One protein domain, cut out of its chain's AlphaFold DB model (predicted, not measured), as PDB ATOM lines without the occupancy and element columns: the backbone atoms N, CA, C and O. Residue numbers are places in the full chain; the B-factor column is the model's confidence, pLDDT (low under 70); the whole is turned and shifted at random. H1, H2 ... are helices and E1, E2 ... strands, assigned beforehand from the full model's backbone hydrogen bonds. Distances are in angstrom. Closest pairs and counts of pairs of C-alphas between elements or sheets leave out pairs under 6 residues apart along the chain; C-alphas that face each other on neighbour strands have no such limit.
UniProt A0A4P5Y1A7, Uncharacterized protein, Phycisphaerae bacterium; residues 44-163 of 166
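This is residues 44 to 163 of the 166 residues of an uncharacterized protein of Phycisphaerae bacterium (UniProt A0A4P5Y1A7). What shape do the atoms make? H1 runs through the core with the longer H5 beside it, while the short helices H2, H3 and H4 pack round H1. A small hairpin, E1 and E2, lies beside the first part of H1, and E2 also packs on H5. What is it made of? The printed part has 120 residues, mostly helix by its named elements, in the order H1 H2 H3 H4 E1 E2 H5, with an antiparallel sheet E1 - E2. It is compact, with a radius of gyration of the C-alphas of 13.1 A and spans of 40 by 29 by 25 A.

What touches the first helix? H1, residues 44 to 61, is the hub; its residues 54 to 58 alone touch H2, residues 71 to 80, closest at C-alphas Ala 54 and Thr 78, 6.3 A. Its residues 46 to 53 alone touch H3, residues 97 to 101, closest at C-alphas Arg 49 and Met 101, 5.9 A. Its residues 44 to 51 alone touch H4, residues 110 to 116, closest at C-alphas Ala 47 and Ala 113, 4.4 A, at a steep tilt of 44 degrees, opposite ways. How do the strands pair? E1, residues 118 to 120, and E2, residues 130 to 132, form an antiparallel hairpin, with N 118 and O 132 within hydrogen-bond range at 2.9 A. How does the last helix run? H5, residues 142 to 163, touches H1, closest at C-alphas Ala 52 and Val 146, 6.0 A, at a shallow tilt of 13 degrees, the same way. In H1 to H5 every O i to N i+4 pair is within hydrogen-bond range.

Where does H1 lie? It measures 25.7 A from C-alpha 44 at (86.945, 121.401, 96.486) to C-alpha 61. Where does H5 end? It measures 31.3 A and ends at C-alpha 163, (74.887, 107.605, 63.885).

How is it joined? The printed part has no cut, and the one long link is H2 to H3, residues 81 to 96. Where is confidence low? Twelve residues are under 70, among them 105 to 108.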
ATOM      1  N   THR A  44      88.240 121.797  97.067       85.44
ATOM      2  CA  THR A  44      86.945 121.401  96.486       85.44
ATOM      3  C   THR A  44      87.040 121.281  94.967       85.44
ATOM      4  O   THR A  44      86.514 120.343  94.379       85.44
ATOM      5  N   ASP A  45      87.759 122.196  94.327       86.25
ATOM      6  CA  ASP A  45      87.995 122.205  92.889       86.25
ATOM      7  C   ASP A  45      88.788 120.992  92.404       86.25
ATOM      8  O   ASP A  45      88.466 120.417  91.361       86.25
ATOM      9  N   GLY A  46      89.816 120.596  93.158       85.94
ATOM     10  CA  GLY A  46      90.558 119.363  92.907       85.94
ATOM     11  C   GLY A  46      89.687 118.125  93.118       85.94
ATOM     12  O   GLY A  46      89.773 117.172  92.342       85.94
ATOM     13  N   ALA A  47      88.804 118.149  94.120       87.56
ATOM     14  CA  ALA A  47      87.850 117.076  94.373       87.56
ATOM     15  C   ALA A  47      86.827 116.925  93.241       87.56
ATOM     16  O   ALA A  47      86.694 115.832  92.699       87.56
ATOM     17  N   LEU A  48      86.188 118.016  92.813       88.50
ATOM     18  CA  LEU A  48      85.236 118.032  91.699       88.50
ATOM     19  C   LEU A  48      85.858 117.480  90.414       88.50
ATOM     20  O   LEU A  48      85.282 116.600  89.777       88.50
ATOM     21  N   ARG A  49      87.066 117.940  90.066       90.00
ATOM     22  CA  ARG A  49      87.806 117.456  88.889       90.00
ATOM     23  C   ARG A  49      88.174 115.976  89.000       90.00
ATOM     24  O   ARG A  49      88.067 115.251  88.016       90.00
ATOM     25  N   SER A  50      88.546 115.514  90.194       88.75
ATOM     26  CA  SER A  50      88.879 114.104  90.435       88.75
ATOM     27  C   SER A  50      87.664 113.190  90.310       88.75
ATOM     28  O   SER A  50      87.763 112.131  89.693       88.75
ATOM     29  N   VAL A  51      86.515 113.596  90.863       89.50
ATOM     30  CA  VAL A  51      85.267 112.831  90.744       89.50
ATOM     31  C   VAL A  51      84.786 112.822  89.295       89.50
ATOM     32  O   VAL A  51      84.456 111.761  88.775       89.50
ATOM     33  N   ALA A  52      84.828 113.966  88.604       89.88
ATOM     34  CA  ALA A  52      84.478 114.045  87.186       89.88
ATOM     35  C   ALA A  52      85.351 113.124  86.325       89.88
ATOM     36  O   ALA A  52      84.835 112.379  85.494       89.88
ATOM     37  N   TRP A  53      86.667 113.126  86.562       89.69
ATOM     38  CA  TRP A  53      87.600 112.233  85.878       89.69
ATOM     39  C   TRP A  53      87.289 110.757  86.141       89.69
ATOM     40  O   TRP A  53      87.263 109.959  85.205       89.69
ATOM     41  N   ALA A  54      87.010 110.391  87.394       88.94
ATOM     42  CA  ALA A  54      86.627 109.029  87.747       88.94
ATOM     43  C   ALA A  54      85.342 108.597  87.018       88.94
ATOM     44  O   ALA A  54      85.296 107.500  86.464       88.94
ATOM     45  N   CYS A  55      84.326 109.466  86.954       88.81
ATOM     46  CA  CYS A  55      83.082 109.195  86.229       88.81
ATOM     47  C   CYS A  55      83.318 108.996  84.727       88.81
ATOM     48  O   CYS A  55      82.801 108.039  84.153       88.81
ATOM     49  N   LEU A  56      84.110 109.867  84.093       88.75
ATOM     50  CA  LEU A  56      84.459 109.740  82.674       88.75
ATOM     51  C   LEU A  56      85.215 108.444  82.400       88.75
ATOM     52  O   LEU A  56      84.907 107.732  81.446       88.75
ATOM     53  N   CYS A  57      86.173 108.108  83.262       89.06
ATOM     54  CA  CYS A  57      86.889 106.856  83.133       89.06
ATOM     55  C   CYS A  57      85.950 105.651  83.245       89.06
ATOM     56  O   CYS A  57      86.014 104.735  82.422       89.06
ATOM     57  N   TYR A  58      85.063 105.660  84.243       88.25
ATOM     58  CA  TYR A  58      84.092 104.591  84.430       88.25
ATOM     59  C   TYR A  58      83.256 104.387  83.165       88.25
ATOM     60  O   TYR A  58      83.150 103.270  82.658       88.25
ATOM     61  N   ALA A  59      82.737 105.485  82.616       87.75
ATOM     62  CA  ALA A  59      81.920 105.473  81.414       87.75
ATOM     63  C   ALA A  59      82.705 105.125  80.142       87.75
ATOM     64  O   ALA A  59      82.104 104.806  79.122       87.75
ATOM     65  N   GLN A  60      84.036 105.174  80.133       85.81
ATOM     66  CA  GLN A  60      84.806 104.665  78.998       85.81
ATOM     67  C   GLN A  60      85.110 103.173  79.126       85.81
ATOM     68  O   GLN A  60      85.095 102.464  78.122       85.81
ATOM     69  N   GLN A  61      85.397 102.698  80.336       83.75
ATOM     70  CA  GLN A  61      85.784 101.304  80.554       83.75
ATOM     71  C   GLN A  61      84.593 100.347  80.617       83.75
ATOM     72  O   GLN A  61      84.752  99.157  80.348       83.75
ATOM     73  N   LYS A  62      83.393 100.838  80.947       83.38
ATOM     74  CA  LYS A  62      82.178 100.026  80.885       83.38
ATOM     75  C   LYS A  62      81.715  99.792  79.450       83.38
ATOM     76  O   LYS A  62      81.624 100.713  78.641       83.38
ATOM     77  N   GLU A  63      81.307  98.552  79.187       69.31
ATOM     78  CA  GLU A  63      80.554  98.191  77.986       69.31
ATOM     79  C   GLU A  63      79.313  99.094  77.854       69.31
ATOM     80  O   GLU A  63      78.608  99.342  78.836       69.31
ATOM     81  N   ASN A  64      79.058  99.597  76.643       73.06
ATOM     82  CA  ASN A  64      77.967 100.528  76.298       73.06
ATOM     83  C   ASN A  64      78.063 101.950  76.874       73.06
ATOM     84  O   ASN A  64      77.086 102.692  76.823       73.06
ATOM     85  N   HIS A  65      79.225 102.346  77.392       81.19
ATOM     86  CA  HIS A  65      79.484 103.697  77.889       81.19
ATOM     87  C   HIS A  65      78.537 104.198  78.995       81.19
ATOM     88  O   HIS A  65      78.192 105.379  79.053       81.19
ATOM     89  N   LEU A  66      78.114 103.285  79.871       85.69
ATOM     90  CA  LEU A  66      77.167 103.559  80.950       85.69
ATOM     91  C   LEU A  66      77.794 104.343  82.107       85.69
ATOM     92  O   LEU A  66      78.955 104.140  82.467       85.69
ATOM     93  N   TRP A  67      76.979 105.180  82.741       88.19
ATOM     94  CA  TRP A  67      77.338 105.926  83.939       88.19
ATOM     95  C   TRP A  67      77.251 105.062  85.207       88.19
ATOM     96  O   TRP A  67      76.528 104.061  85.237       88.19
ATOM     97  N   PRO A  68      78.005 105.414  86.263       86.56
ATOM     98  CA  PRO A  68      77.886 104.759  87.562       86.56
ATOM     99  C   PRO A  68      76.514 105.037  88.194       86.56
ATOM    100  O   PRO A  68      75.993 106.147  88.120       86.56
ATOM    101  N   ASP A  69      75.963 104.026  88.859       86.44
ATOM    102  CA  ASP A  69      74.683 104.065  89.580       86.44
ATOM    103  C   ASP A  69      74.831 104.537  91.036       86.44
ATOM    104  O   ASP A  69      73.871 104.990  91.658       86.44
ATOM    105  N   SER A  70      76.037 104.433  91.600       87.50
ATOM    106  CA  SER A  70      76.328 104.843  92.971       87.50
ATOM    107  C   SER A  70      77.792 105.237  93.188       87.50
ATOM    108  O   SER A  70      78.694 104.824  92.452       87.50
ATOM    109  N   GLU A  71      78.038 105.974  94.274       87.81
ATOM    110  CA  GLU A  71      79.387 106.291  94.765       87.81
ATOM    111  C   GLU A  71      80.222 105.034  95.028       87.81
ATOM    112  O   GLU A  71      81.404 104.984  94.688       87.81
ATOM    113  N   ALA A  72      79.608 104.000  95.609       86.19
ATOM    114  CA  ALA A  72      80.287 102.751  95.932       86.19
ATOM    115  C   ALA A  72      80.771 102.036  94.664       86.19
ATOM    116  O   ALA A  72      81.913 101.573  94.616       86.19
ATOM    117  N   THR A  73      79.937 102.010  93.622       86.25
ATOM    118  CA  THR A  73      80.287 101.449  92.313       86.25
ATOM    119  C   THR A  73      81.448 102.212  91.690       86.25
ATOM    120  O   THR A  73      82.411 101.599  91.225       86.25
ATOM    121  N   LEU A  74      81.397 103.547  91.736       86.50
ATOM    122  CA  LEU A  74      82.455 104.393  91.198       86.50
ATOM    123  C   LEU A  74      83.787 104.157  91.925       86.50
ATOM    124  O   LEU A  74      84.815 103.989  91.272       86.50
ATOM    125  N   ILE A  75      83.782 104.097  93.259       86.31
ATOM    126  CA  ILE A  75      84.992 103.848  94.058       86.31
ATOM    127  C   ILE A  75      85.566 102.465  93.764       86.31
ATOM    128  O   ILE A  75      86.765 102.349  93.501       86.31
ATOM    129  N   ALA A  76      84.725 101.429  93.770       84.44
ATOM    130  CA  ALA A  76      85.156 100.060  93.515       84.44
ATOM    131  C   ALA A  76      85.798  99.940  92.126       84.44
ATOM    132  O   ALA A  76      86.921  99.452  91.994       84.44
ATOM    133  N   ALA A  77      85.131 100.470  91.104       81.56
ATOM    134  CA  ALA A  77      85.605 100.417  89.730       81.56
ATOM    135  C   ALA A  77      86.877 101.246  89.512       81.56
ATOM    136  O   ALA A  77      87.845 100.749  88.947       81.56
ATOM    137  N   THR A  78      86.936 102.472  90.038       77.06
ATOM    138  CA  THR A  78      88.117 103.339  89.876       77.06
ATOM    139  C   THR A  78      89.337 102.793  90.623       77.06
ATOM    140  O   THR A  78      90.463 102.989  90.185       77.06
ATOM    141  N   SER A  79      89.146 102.070  91.733       75.50
ATOM    142  CA  SER A  79      90.260 101.405  92.426       75.50
ATOM    143  C   SER A  79      90.848 100.227  91.639       75.50
ATOM    144  O   SER A  79      92.037  99.943  91.762       75.50
ATOM    145  N   ALA A  80      90.037  99.573  90.804       71.88
ATOM    146  CA  ALA A  80      90.481  98.514  89.901       71.88
ATOM    147  C   ALA A  80      91.087  99.067  88.597       71.88
ATOM    148  O   ALA A  80      91.910  98.409  87.961       71.88
ATOM    149  N   TRP A  81      90.678 100.270  88.192       69.88
ATOM    150  CA  TRP A  81      90.970 100.849  86.888       69.88
ATOM    151  C   TRP A  81      91.936 102.023  87.006       69.88
ATOM    152  O   TRP A  81      91.551 103.150  87.315       69.88
ATOM    153  N   ASN A  82      93.211 101.771  86.713       68.69
ATOM    154  CA  ASN A  82      94.232 102.814  86.739       68.69
ATOM    155  C   ASN A  82      94.173 103.658  85.455       68.69
ATOM    156  O   ASN A  82      94.868 103.417  84.471       68.69
ATOM    157  N   CYS A  83      93.241 104.601  85.443       74.25
ATOM    158  CA  CYS A  83      92.815 105.309  84.249       74.25
ATOM    159  C   CYS A  83      93.558 106.628  84.073       74.25
ATOM    160  O   CYS A  83      93.136 107.682  84.559       74.25
ATOM    161  N   GLU A  84      94.698 106.553  83.397       79.19
ATOM    162  CA  GLU A  84      95.541 107.721  83.115       79.19
ATOM    163  C   GLU A  84      95.080 108.485  81.868       79.19
ATOM    164  O   GLU A  84      95.273 109.699  81.771       79.19
ATOM    165  N   LYS A  85      94.418 107.792  80.932       82.38
ATOM    166  CA  LYS A  85      94.010 108.342  79.640       82.38
ATOM    167  C   LYS A  85      92.605 107.891  79.247       82.38
ATOM    168  O   LYS A  85      92.270 106.718  79.401       82.38
ATOM    169  N   ILE A  86      91.834 108.826  78.700       83.88
ATOM    170  CA  ILE A  86      90.524 108.596  78.089       83.88
ATOM    171  C   ILE A  86      90.543 109.066  76.631       83.88
ATOM    172  O   ILE A  86      91.317 109.952  76.252       83.88
ATOM    173  N   ASP A  87      89.710 108.460  75.792       78.81
ATOM    174  CA  ASP A  87      89.601 108.824  74.384       78.81
ATOM    175  C   ASP A  87      88.829 110.139  74.271       78.81
ATOM    176  O   ASP A  87      87.615 110.212  74.467       78.81
ATOM    177  N   SER A  88      89.569 111.201  73.961       75.94
ATOM    178  CA  SER A  88      89.044 112.557  73.789       75.94
ATOM    179  C   SER A  88      89.643 113.258  72.555       75.94
ATOM    180  O   SER A  88      90.276 114.312  72.664       75.94
ATOM    181  N   PRO A  89      89.532 112.695  71.335       62.91
ATOM    182  CA  PRO A  89      89.943 113.436  70.148       62.91
ATOM    183  C   PRO A  89      89.006 114.641  69.946       62.91
ATOM    184  O   PRO A  89      87.811 114.471  69.713       62.91
ATOM    185  N   ASN A  90      89.554 115.859  70.054       65.38
ATOM    186  CA  ASN A  90      88.868 117.151  69.857       65.38
ATOM    187  C   ASN A  90      87.600 117.367  70.696       65.38
ATOM    188  O   ASN A  90      86.699 118.096  70.284       65.38
ATOM    189  N   SER A  91      87.510 116.723  71.855       80.19
ATOM    190  CA  SER A  91      86.316 116.803  72.688       80.19
ATOM    191  C   SER A  91      86.492 117.821  73.824       80.19
ATOM    192  O   SER A  91      87.620 118.112  74.224       80.19
ATOM    193  N   PRO A  92      85.396 118.398  74.345       84.19
ATOM    194  CA  PRO A  92      85.455 119.410  75.403       84.19
ATOM    195  C   PRO A  92      85.872 118.854  76.777       84.19
ATOM    196  O   PRO A  92      86.139 119.640  77.684       84.19
ATOM    197  N   TRP A  93      85.940 117.528  76.947       86.94
ATOM    198  CA  TRP A  93      86.446 116.870  78.157       86.94
ATOM    199  C   TRP A  93      87.946 116.533  78.048       86.94
ATOM    200  O   TRP A  93      88.458 116.302  76.951       86.94
ATOM    201  N   PRO A  94      88.686 116.486  79.167       87.12
ATOM    202  CA  PRO A  94      90.128 116.229  79.163       87.12
ATOM    203  C   PRO A  94      90.479 114.834  78.623       87.12
ATOM    204  O   PRO A  94      89.723 113.890  78.798       87.12
ATOM    205  N   ALA A  95      91.649 114.690  77.991       86.75
ATOM    206  CA  ALA A  95      92.144 113.400  77.485       86.75
ATOM    207  C   ALA A  95      93.012 112.635  78.497       86.75
ATOM    208  O   ALA A  95      93.144 111.416  78.406       86.75
ATOM    209  N   THR A  96      93.630 113.339  79.446       86.31
ATOM    210  CA  THR A  96      94.496 112.749  80.475       86.31
ATOM    211  C   THR A  96      94.111 113.243  81.856       86.31
ATOM    212  O   THR A  96      93.537 114.329  82.009       86.31
ATOM    213  N   ARG A  97      94.469 112.458  82.874       83.12
ATOM    214  CA  ARG A  97      94.219 112.816  84.269       83.12
ATOM    215  C   ARG A  97      94.902 114.133  84.626       83.12
ATOM    216  O   ARG A  97      94.300 114.981  85.274       83.12
ATOM    217  N   GLU A  98      96.126 114.349  84.163       84.69
ATOM    218  CA  GLU A  98      96.884 115.579  84.411       84.69
ATOM    219  C   GLU A  98      96.167 116.800  83.826       84.69
ATOM    220  O   GLU A  98      96.067 117.836  84.488       84.69
ATOM    221  N   ALA A  99      95.614 116.666  82.615       84.88
ATOM    222  CA  ALA A  99      94.827 117.719  81.982       84.88
ATOM    223  C   ALA A  99      93.524 117.988  82.750       84.88
ATOM    224  O   ALA A  99      93.151 119.146  82.930       84.88
ATOM    225  N   ALA A 100      92.872 116.941  83.262       83.75
ATOM    226  CA  ALA A 100      91.667 117.067  84.079       83.75
ATOM    227  C   ALA A 100      91.932 117.795  85.399       83.75
ATOM    228  O   ALA A 100      91.111 118.599  85.835       83.75
ATOM    229  N   MET A 101      93.088 117.551  86.020       82.19
ATOM    230  CA  MET A 101      93.456 118.185  87.283       82.19
ATOM    231  C   MET A 101      93.885 119.650  87.116       82.19
ATOM    232  O   MET A 101      93.808 120.394  88.089       82.19
ATOM    233  N   ALA A 102      94.320 120.089  85.928       78.56
ATOM    234  CA  ALA A 102      94.703 121.480  85.628       78.56
ATOM    235  C   ALA A 102      95.659 122.118  86.668       78.56
ATOM    236  O   ALA A 102      95.539 123.291  87.017       78.56
ATOM    237  N   GLY A 103      96.593 121.327  87.212       69.12
ATOM    238  CA  GLY A 103      97.535 121.773  88.248       69.12
ATOM    239  C   GLY A 103      96.945 121.904  89.660       69.12
ATOM    240  O   GLY A 103      97.641 122.360  90.567       69.12
ATOM    241  N   SER A 104      95.688 121.503  89.877       71.44
ATOM    242  CA  SER A 104      95.116 121.357  91.218       71.44
ATOM    243  C   SER A 104      95.626 120.085  91.896       71.44
ATOM    244  O   SER A 104      95.838 119.047  91.265       71.44
ATOM    245  N   THR A 105      95.841 120.165  93.207       69.31
ATOM    246  CA  THR A 105      96.187 119.002  94.023       69.31
ATOM    247  C   THR A 105      94.969 118.098  94.128       69.31
ATOM    248  O   THR A 105      93.966 118.481  94.734       69.31
ATOM    249  N   ALA A 106      95.054 116.903  93.542       64.50
ATOM    250  CA  ALA A 106      94.027 115.891  93.732       64.50
ATOM    251  C   ALA A 106      93.905 115.554  95.229       64.50
ATOM    252  O   ALA A 106      94.933 115.436  95.907       64.50
ATOM    253  N   PRO A 107      92.686 115.382  95.763       62.22
ATOM    254  CA  PRO A 107      92.504 114.807  97.087       62.22
ATOM    255  C   PRO A 107      93.167 113.429  97.188       62.22
ATOM    256  O   PRO A 107      93.273 112.689  96.209       62.22
ATOM    257  N   ALA A 108      93.586 113.078  98.406       66.44
ATOM    258  CA  ALA A 108      94.336 111.854  98.690       66.44
ATOM    259  C   ALA A 108      93.590 110.560  98.307       66.44
ATOM    260  O   ALA A 108      94.223 109.540  98.048       66.44
ATOM    261  N   SER A 109      92.255 110.587  98.267       81.19
ATOM    262  CA  SER A 109      91.433 109.466  97.811       81.19
ATOM    263  C   SER A 109      90.146 109.947  97.145       81.19
ATOM    264  O   SER A 109      89.653 111.043  97.426       81.19
ATOM    265  N   LEU A 110      89.567 109.100  96.288       82.62
ATOM    266  CA  LEU A 110      88.278 109.370  95.649       82.62
ATOM    267  C   LEU A 110      87.131 109.437  96.670       82.62
ATOM    268  O   LEU A 110      86.222 110.239  96.512       82.62
ATOM    269  N   THR A 111      87.203 108.660  97.754       84.50
ATOM    270  CA  THR A 111      86.240 108.732  98.863       84.50
ATOM    271  C   THR A 111      86.250 110.107  99.527       84.50
ATOM    272  O   THR A 111      85.197 110.678  99.792       84.50
ATOM    273  N   LEU A 112      87.440 110.670  99.762       82.81
ATOM    274  CA  LEU A 112      87.569 112.022 100.299       82.81
ATOM    275  C   LEU A 112      87.061 113.049  99.282       82.81
ATOM    276  O   LEU A 112      86.362 113.987  99.659       82.81
ATOM    277  N   ALA A 113      87.357 112.837  97.996       84.12
ATOM    278  CA  ALA A 113      86.855 113.673  96.915       84.12
ATOM    279  C   ALA A 113      85.321 113.726  96.898       84.12
ATOM    280  O   ALA A 113      84.774 114.819  96.898       84.12
ATOM    281  N   LEU A 114      84.638 112.580  96.970       84.31
ATOM    282  CA  LEU A 114      83.172 112.484  97.016       84.31
ATOM    283  C   LEU A 114      82.574 113.106  98.288       84.31
ATOM    284  O   LEU A 114      81.544 113.771  98.244       84.31
ATOM    285  N   GLY A 115      83.260 112.982  99.427       82.25
ATOM    286  CA  GLY A 115      82.847 113.661 100.659       82.25
ATOM    287  C   GLY A 115      82.936 115.193 100.582       82.25
ATOM    288  O   GLY A 115      82.236 115.891 101.315       82.25
ATOM    289  N   MET A 116      83.790 115.732  99.707       81.62
ATOM    290  CA  MET A 116      83.930 117.177  99.473       81.62
ATOM    291  C   MET A 116      83.078 117.678  98.301       81.62
ATOM    292  O   MET A 116      82.545 118.788  98.354       81.62
ATOM    293  N   ALA A 117      82.970 116.862  97.258       81.62
ATOM    294  CA  ALA A 117      82.232 117.086  96.031       81.62
ATOM    295  C   ALA A 117      81.099 116.059  95.958       81.62
ATOM    296  O   ALA A 117      81.324 114.903  95.615       81.62
ATOM    297  N   GLY A 118      79.879 116.478  96.282       80.81
ATOM    298  CA  GLY A 118      78.726 115.588  96.216       80.81
ATOM    299  C   GLY A 118      78.395 115.248  94.771       80.81
ATOM    300  O   GLY A 118      78.357 116.139  93.920       80.81
ATOM    301  N   ALA A 119      78.115 113.980  94.500       85.69
ATOM    302  CA  ALA A 119      77.714 113.507  93.186       85.69
ATOM    303  C   ALA A 119      76.301 112.921  93.251       85.69
ATOM    304  O   ALA A 119      75.992 112.075  94.086       85.69
ATOM    305  N   GLN A 120      75.426 113.392  92.371       86.00
ATOM    306  CA  GLN A 120      74.082 112.856  92.209       86.00
ATOM    307  C   GLN A 120      74.112 111.831  91.080       86.00
ATOM    308  O   GLN A 120      74.286 112.190  89.915       86.00
ATOM    309  N   PHE A 121      73.962 110.562  91.448       87.19
ATOM    310  CA  PHE A 121      73.832 109.451  90.511       87.19
ATOM    311  C   PHE A 121      72.355 109.134  90.297       87.19
ATOM    312  O   PHE A 121      71.549 109.203  91.226       87.19
ATOM    313  N   SER A 122      72.005 108.807  89.058       84.25
ATOM    314  CA  SER A 122      70.667 108.344  88.706       84.25
ATOM    315  C   SER A 122      70.611 106.820  88.779       84.25
ATOM    316  O   SER A 122      71.615 106.145  88.564       84.25
ATOM    317  N   SER A 123      69.421 106.267  89.014       80.56
ATOM    318  CA  SER A 123      69.179 104.834  88.812       80.56
ATOM    319  C   SER A 123      69.140 104.447  87.328       80.56
ATOM    320  O   SER A 123      69.184 103.263  87.006       80.56
ATOM    321  N   ASP A 124      69.024 105.429  86.428       82.94
ATOM    322  CA  ASP A 124      69.165 105.231  84.986       82.94
ATOM    323  C   ASP A 124      70.651 105.305  84.582       82.94
ATOM    324  O   ASP A 124      71.257 106.373  84.708       82.94
ATOM    325  N   PRO A 125      71.247 104.216  84.062       78.25
ATOM    326  CA  PRO A 125      72.663 104.168  83.706       78.25
ATOM    327  C   PRO A 125      73.015 104.975  82.441       78.25
ATOM    328  O   PRO A 125      74.194 105.135  82.130       78.25
ATOM    329  N   GLN A 126      72.028 105.486  81.697       80.25
ATOM    330  CA  GLN A 126      72.244 106.422  80.582       80.25
ATOM    331  C   GLN A 126      72.242 107.887  81.043       80.25
ATOM    332  O   GLN A 126      72.749 108.762  80.339       80.25
ATOM    333  N   ALA A 127      71.704 108.170  82.231       82.44
ATOM    334  CA  ALA A 127      71.658 109.519  82.768       82.44
ATOM    335  C   ALA A 127      73.017 109.915  83.362       82.44
ATOM    336  O   ALA A 127      73.558 109.263  84.253       82.44
ATOM    337  N   CYS A 128      73.555 111.023  82.857       86.31
ATOM    338  CA  CYS A 128      74.809 111.601  83.315       86.31
ATOM    339  C   CYS A 128      74.734 112.001  84.801       86.31
ATOM    340  O   CYS A 128      73.760 112.649  85.196       86.31
ATOM    341  N   PRO A 129      75.758 111.694  85.620       88.50
ATOM    342  CA  PRO A 129      75.806 112.156  86.998       88.50
ATOM    343  C   PRO A 129      75.999 113.675  87.058       88.50
ATOM    344  O   PRO A 129      76.648 114.267  86.193       88.50
ATOM    345  N   HIS A 130      75.461 114.303  88.105       89.00
ATOM    346  CA  HIS A 130      75.598 115.741  88.340       89.00
ATOM    347  C   HIS A 130      76.446 116.015  89.584       89.00
ATOM    348  O   HIS A 130      76.144 115.526  90.674       89.00
ATOM    349  N   LEU A 131      77.509 116.804  89.432       88.31
ATOM    350  CA  LEU A 131      78.424 117.150  90.516       88.31
ATOM    351  C   LEU A 131      78.030 118.468  91.174       88.31
ATOM    352  O   LEU A 131      77.666 119.436  90.507       88.31
ATOM    353  N   THR A 132      78.163 118.512  92.496       86.75
ATOM    354  CA  THR A 132      77.832 119.657  93.344       86.75
ATOM    355  C   THR A 132      78.934 119.887  94.377       86.75
ATOM    356  O   THR A 132      79.589 118.954  94.838       86.75
ATOM    357  N   ALA A 133      79.133 121.134  94.800       81.81
ATOM    358  CA  ALA A 133      80.126 121.459  95.826       81.81
ATOM    359  C   ALA A 133      79.628 121.216  97.270       81.81
ATOM    360  O   ALA A 133      80.344 121.537  98.210       81.81
ATOM    361  N   MET A 134      78.409 120.692  97.482       81.69
ATOM    362  CA  MET A 134      77.832 120.422  98.819       81.69
ATOM    363  C   MET A 134      77.882 121.623  99.790       81.69
ATOM    364  O   MET A 134      78.066 121.466 100.993       81.69
ATOM    365  N   GLY A 135      77.751 122.845  99.265       75.56
ATOM    366  CA  GLY A 135      77.861 124.080 100.053       75.56
ATOM    367  C   GLY A 135      79.297 124.509 100.383       75.56
ATOM    368  O   GLY A 135      79.485 125.549 101.013       75.56
ATOM    369  N   ASN A 136      80.317 123.763  99.941       79.50
ATOM    370  CA  ASN A 136      81.709 124.195 100.017       79.50
ATOM    371  C   ASN A 136      81.990 125.306  98.993       79.50
ATOM    372  O   ASN A 136      81.423 125.302  97.895       79.50
ATOM    373  N   PRO A 137      82.905 126.240  99.306       77.62
ATOM    374  CA  PRO A 137      83.398 127.168  98.303       77.62
ATOM    375  C   PRO A 137      84.097 126.376  97.192       77.62
ATOM    376  O   PRO A 137      84.804 125.405  97.467       77.62
ATOM    377  N   SER A 138      83.892 126.799  95.950       80.94
ATOM    378  CA  SER A 138      84.573 126.305  94.748       80.94
ATOM    379  C   SER A 138      85.028 127.500  93.912       80.94
ATOM    380  O   SER A 138      84.576 128.631  94.127       80.94
ATOM    381  N   GLY A 139      85.991 127.278  93.025       74.06
ATOM    382  CA  GLY A 139      86.415 128.272  92.053       74.06
ATOM    383  C   GLY A 139      85.272 128.639  91.112       74.06
ATOM    384  O   GLY A 139      84.383 127.827  90.846       74.06
ATOM    385  N   LEU A 140      85.315 129.873  90.606       73.81
ATOM    386  CA  LEU A 140      84.397 130.326  89.564       73.81
ATOM    387  C   LEU A 140      84.449 129.331  88.395       73.81
ATOM    388  O   LEU A 140      85.530 128.913  87.978       73.81
ATOM    389  N   ASP A 141      83.271 128.914  87.944       82.62
ATOM    390  CA  ASP A 141      83.028 128.042  86.792       82.62
ATOM    391  C   ASP A 141      83.523 126.589  86.907       82.62
ATOM    392  O   ASP A 141      83.229 125.785  86.027       82.62
ATOM    393  N   THR A 142      84.203 126.177  87.988       84.94
ATOM    394  CA  THR A 142      84.694 124.788  88.107       84.94
ATOM    395  C   THR A 142      83.554 123.774  87.987       84.94
ATOM    396  O   THR A 142      83.708 122.778  87.283       84.94
ATOM    397  N   LEU A 143      82.407 124.037  88.624       86.44
ATOM    398  CA  LEU A 143      81.218 123.184  88.531       86.44
ATOM    399  C   LEU A 143      80.653 123.110  87.108       86.44
ATOM    400  O   LEU A 143      80.280 122.032  86.654       86.44
ATOM    401  N   GLU A 144      80.601 124.239  86.405       87.44
ATOM    402  CA  GLU A 144      80.094 124.309  85.032       87.44
ATOM    403  C   GLU A 144      81.016 123.564  84.070       87.44
ATOM    404  O   GLU A 144      80.550 122.801  83.228       87.44
ATOM    405  N   VAL A 145      82.328 123.707  84.256       89.69
ATOM    406  CA  VAL A 145      83.345 123.011  83.469       89.69
ATOM    407  C   VAL A 145      83.240 121.498  83.661       89.69
ATOM    408  O   VAL A 145      83.119 120.769  82.677       89.69
ATOM    409  N   VAL A 146      83.237 121.005  84.906       90.00
ATOM    410  CA  VAL A 146      83.205 119.553  85.157       90.00
ATOM    411  C   VAL A 146      81.876 118.917  84.753       90.00
ATOM    412  O   VAL A 146      81.876 117.838  84.165       90.00
ATOM    413  N   ASN A 147      80.745 119.582  85.003       90.69
ATOM    414  CA  ASN A 147      79.441 119.086  84.561       90.69
ATOM    415  C   ASN A 147      79.292 119.182  83.035       90.69
ATOM    416  O   ASN A 147      78.672 118.310  82.422       90.69
ATOM    417  N   GLY A 148      79.900 120.194  82.411       89.00
ATOM    418  CA  GLY A 148      79.995 120.326  80.961       89.00
ATOM    419  C   GLY A 148      80.749 119.160  80.328       89.00
ATOM    420  O   GLY A 148      80.277 118.599  79.344       89.00
ATOM    421  N   TRP A 149      81.860 118.718  80.929       91.19
ATOM    422  CA  TRP A 149      82.588 117.530  80.469       91.19
ATOM    423  C   TRP A 149      81.711 116.280  80.453       91.19
ATOM    424  O   TRP A 149      81.671 115.573  79.448       91.19
ATOM    425  N   LEU A 150      80.998 116.021  81.552       90.19
ATOM    426  CA  LEU A 150      80.153 114.837  81.687       90.19
ATOM    427  C   LEU A 150      78.963 114.880  80.712       90.19
ATOM    428  O   LEU A 150      78.670 113.894  80.035       90.19
ATOM    429  N   THR A 151      78.330 116.048  80.573       89.50
ATOM    430  CA  THR A 151      77.183 116.252  79.675       89.50
ATOM    431  C   THR A 151      77.577 116.100  78.207       89.50
ATOM    432  O   THR A 151      76.900 115.405  77.448       89.50
ATOM    433  N   GLU A 152      78.682 116.717  77.789       88.50
ATOM    434  CA  GLU A 152      79.158 116.610  76.409       88.50
ATOM    435  C   GLU A 152      79.654 115.195  76.094       88.50
ATOM    436  O   GLU A 152      79.418 114.708  74.987       88.50
ATOM    437  N   TYR A 153      80.250 114.489  77.064       88.00
ATOM    438  CA  TYR A 153      80.576 113.072  76.902       88.00
ATOM    439  C   TYR A 153      79.309 112.239  76.678       88.00
ATOM    440  O   TYR A 153      79.228 111.508  75.691       88.00
ATOM    441  N   ALA A 154      78.284 112.395  77.526       86.69
ATOM    442  CA  ALA A 154      77.009 111.689  77.370       86.69
ATOM    443  C   ALA A 154      76.384 111.948  75.989       86.69
ATOM    444  O   ALA A 154      75.968 111.020  75.294       86.69
ATOM    445  N   LYS A 155      76.382 113.211  75.553       85.94
ATOM    446  CA  LYS A 155      75.877 113.624  74.241       85.94
ATOM    447  C   LYS A 155      76.670 113.004  73.093       85.94
ATOM    448  O   LYS A 155      76.072 112.530  72.130       85.94
ATOM    449  N   ALA A 156      77.997 112.975  73.180       85.50
ATOM    450  CA  ALA A 156      78.834 112.361  72.156       85.50
ATOM    451  C   ALA A 156      78.591 110.850  72.041       85.50
ATOM    452  O   ALA A 156      78.546 110.324  70.928       85.50
ATOM    453  N   GLN A 157      78.389 110.158  73.165       83.19
ATOM    454  CA  GLN A 157      78.073 108.728  73.155       83.19
ATOM    455  C   GLN A 157      76.672 108.451  72.612       83.19
ATOM    456  O   GLN A 157      76.502 107.539  71.803       83.19
ATOM    457  N   PHE A 158      75.692 109.287  72.962       81.50
ATOM    458  CA  PHE A 158      74.352 109.221  72.383       81.50
ATOM    459  C   PHE A 158      74.381 109.404  70.860       81.50
ATOM    460  O   PHE A 158      73.759 108.643  70.123       81.50
ATOM    461  N   LEU A 159      75.151 110.374  70.357       81.44
ATOM    462  CA  LEU A 159      75.298 110.581  68.916       81.44
ATOM    463  C   LEU A 159      75.983 109.394  68.234       81.44
ATOM    464  O   LEU A 159      75.540 108.982  67.167       81.44
ATOM    465  N   LYS A 160      77.028 108.808  68.830       78.00
ATOM    466  CA  LYS A 160      77.708 107.628  68.267       78.00
ATOM    467  C   LYS A 160      76.783 106.418  68.156       78.00
ATOM    468  O   LYS A 160      76.778 105.770  67.114       78.00
ATOM    469  N   SER A 161      75.974 106.140  69.178       73.88
ATOM    470  CA  SER A 161      75.046 105.001  69.154       73.88
ATOM    471  C   SER A 161      73.910 105.162  68.137       73.88
ATOM    472  O   SER A 161      73.388 104.161  67.658       73.88
ATOM    473  N   HIS A 162      73.568 106.399  67.756       67.88
ATOM    474  CA  HIS A 162      72.488 106.703  66.805       67.88
ATOM    475  C   HIS A 162      72.974 107.121  65.404       67.88
ATOM    476  O   HIS A 162      72.152 107.356  64.523       67.88
ATOM    477  N   SER A 163      74.290 107.232  65.182       61.75
ATOM    478  CA  SER A 163      74.887 107.605  63.885       61.75
ATOM    479  C   SER A 163      75.539 106.443  63.138       61.75
ATOM    480  O   SER A 163      75.987 106.638  62.009       61.75
TER     481      SER A 163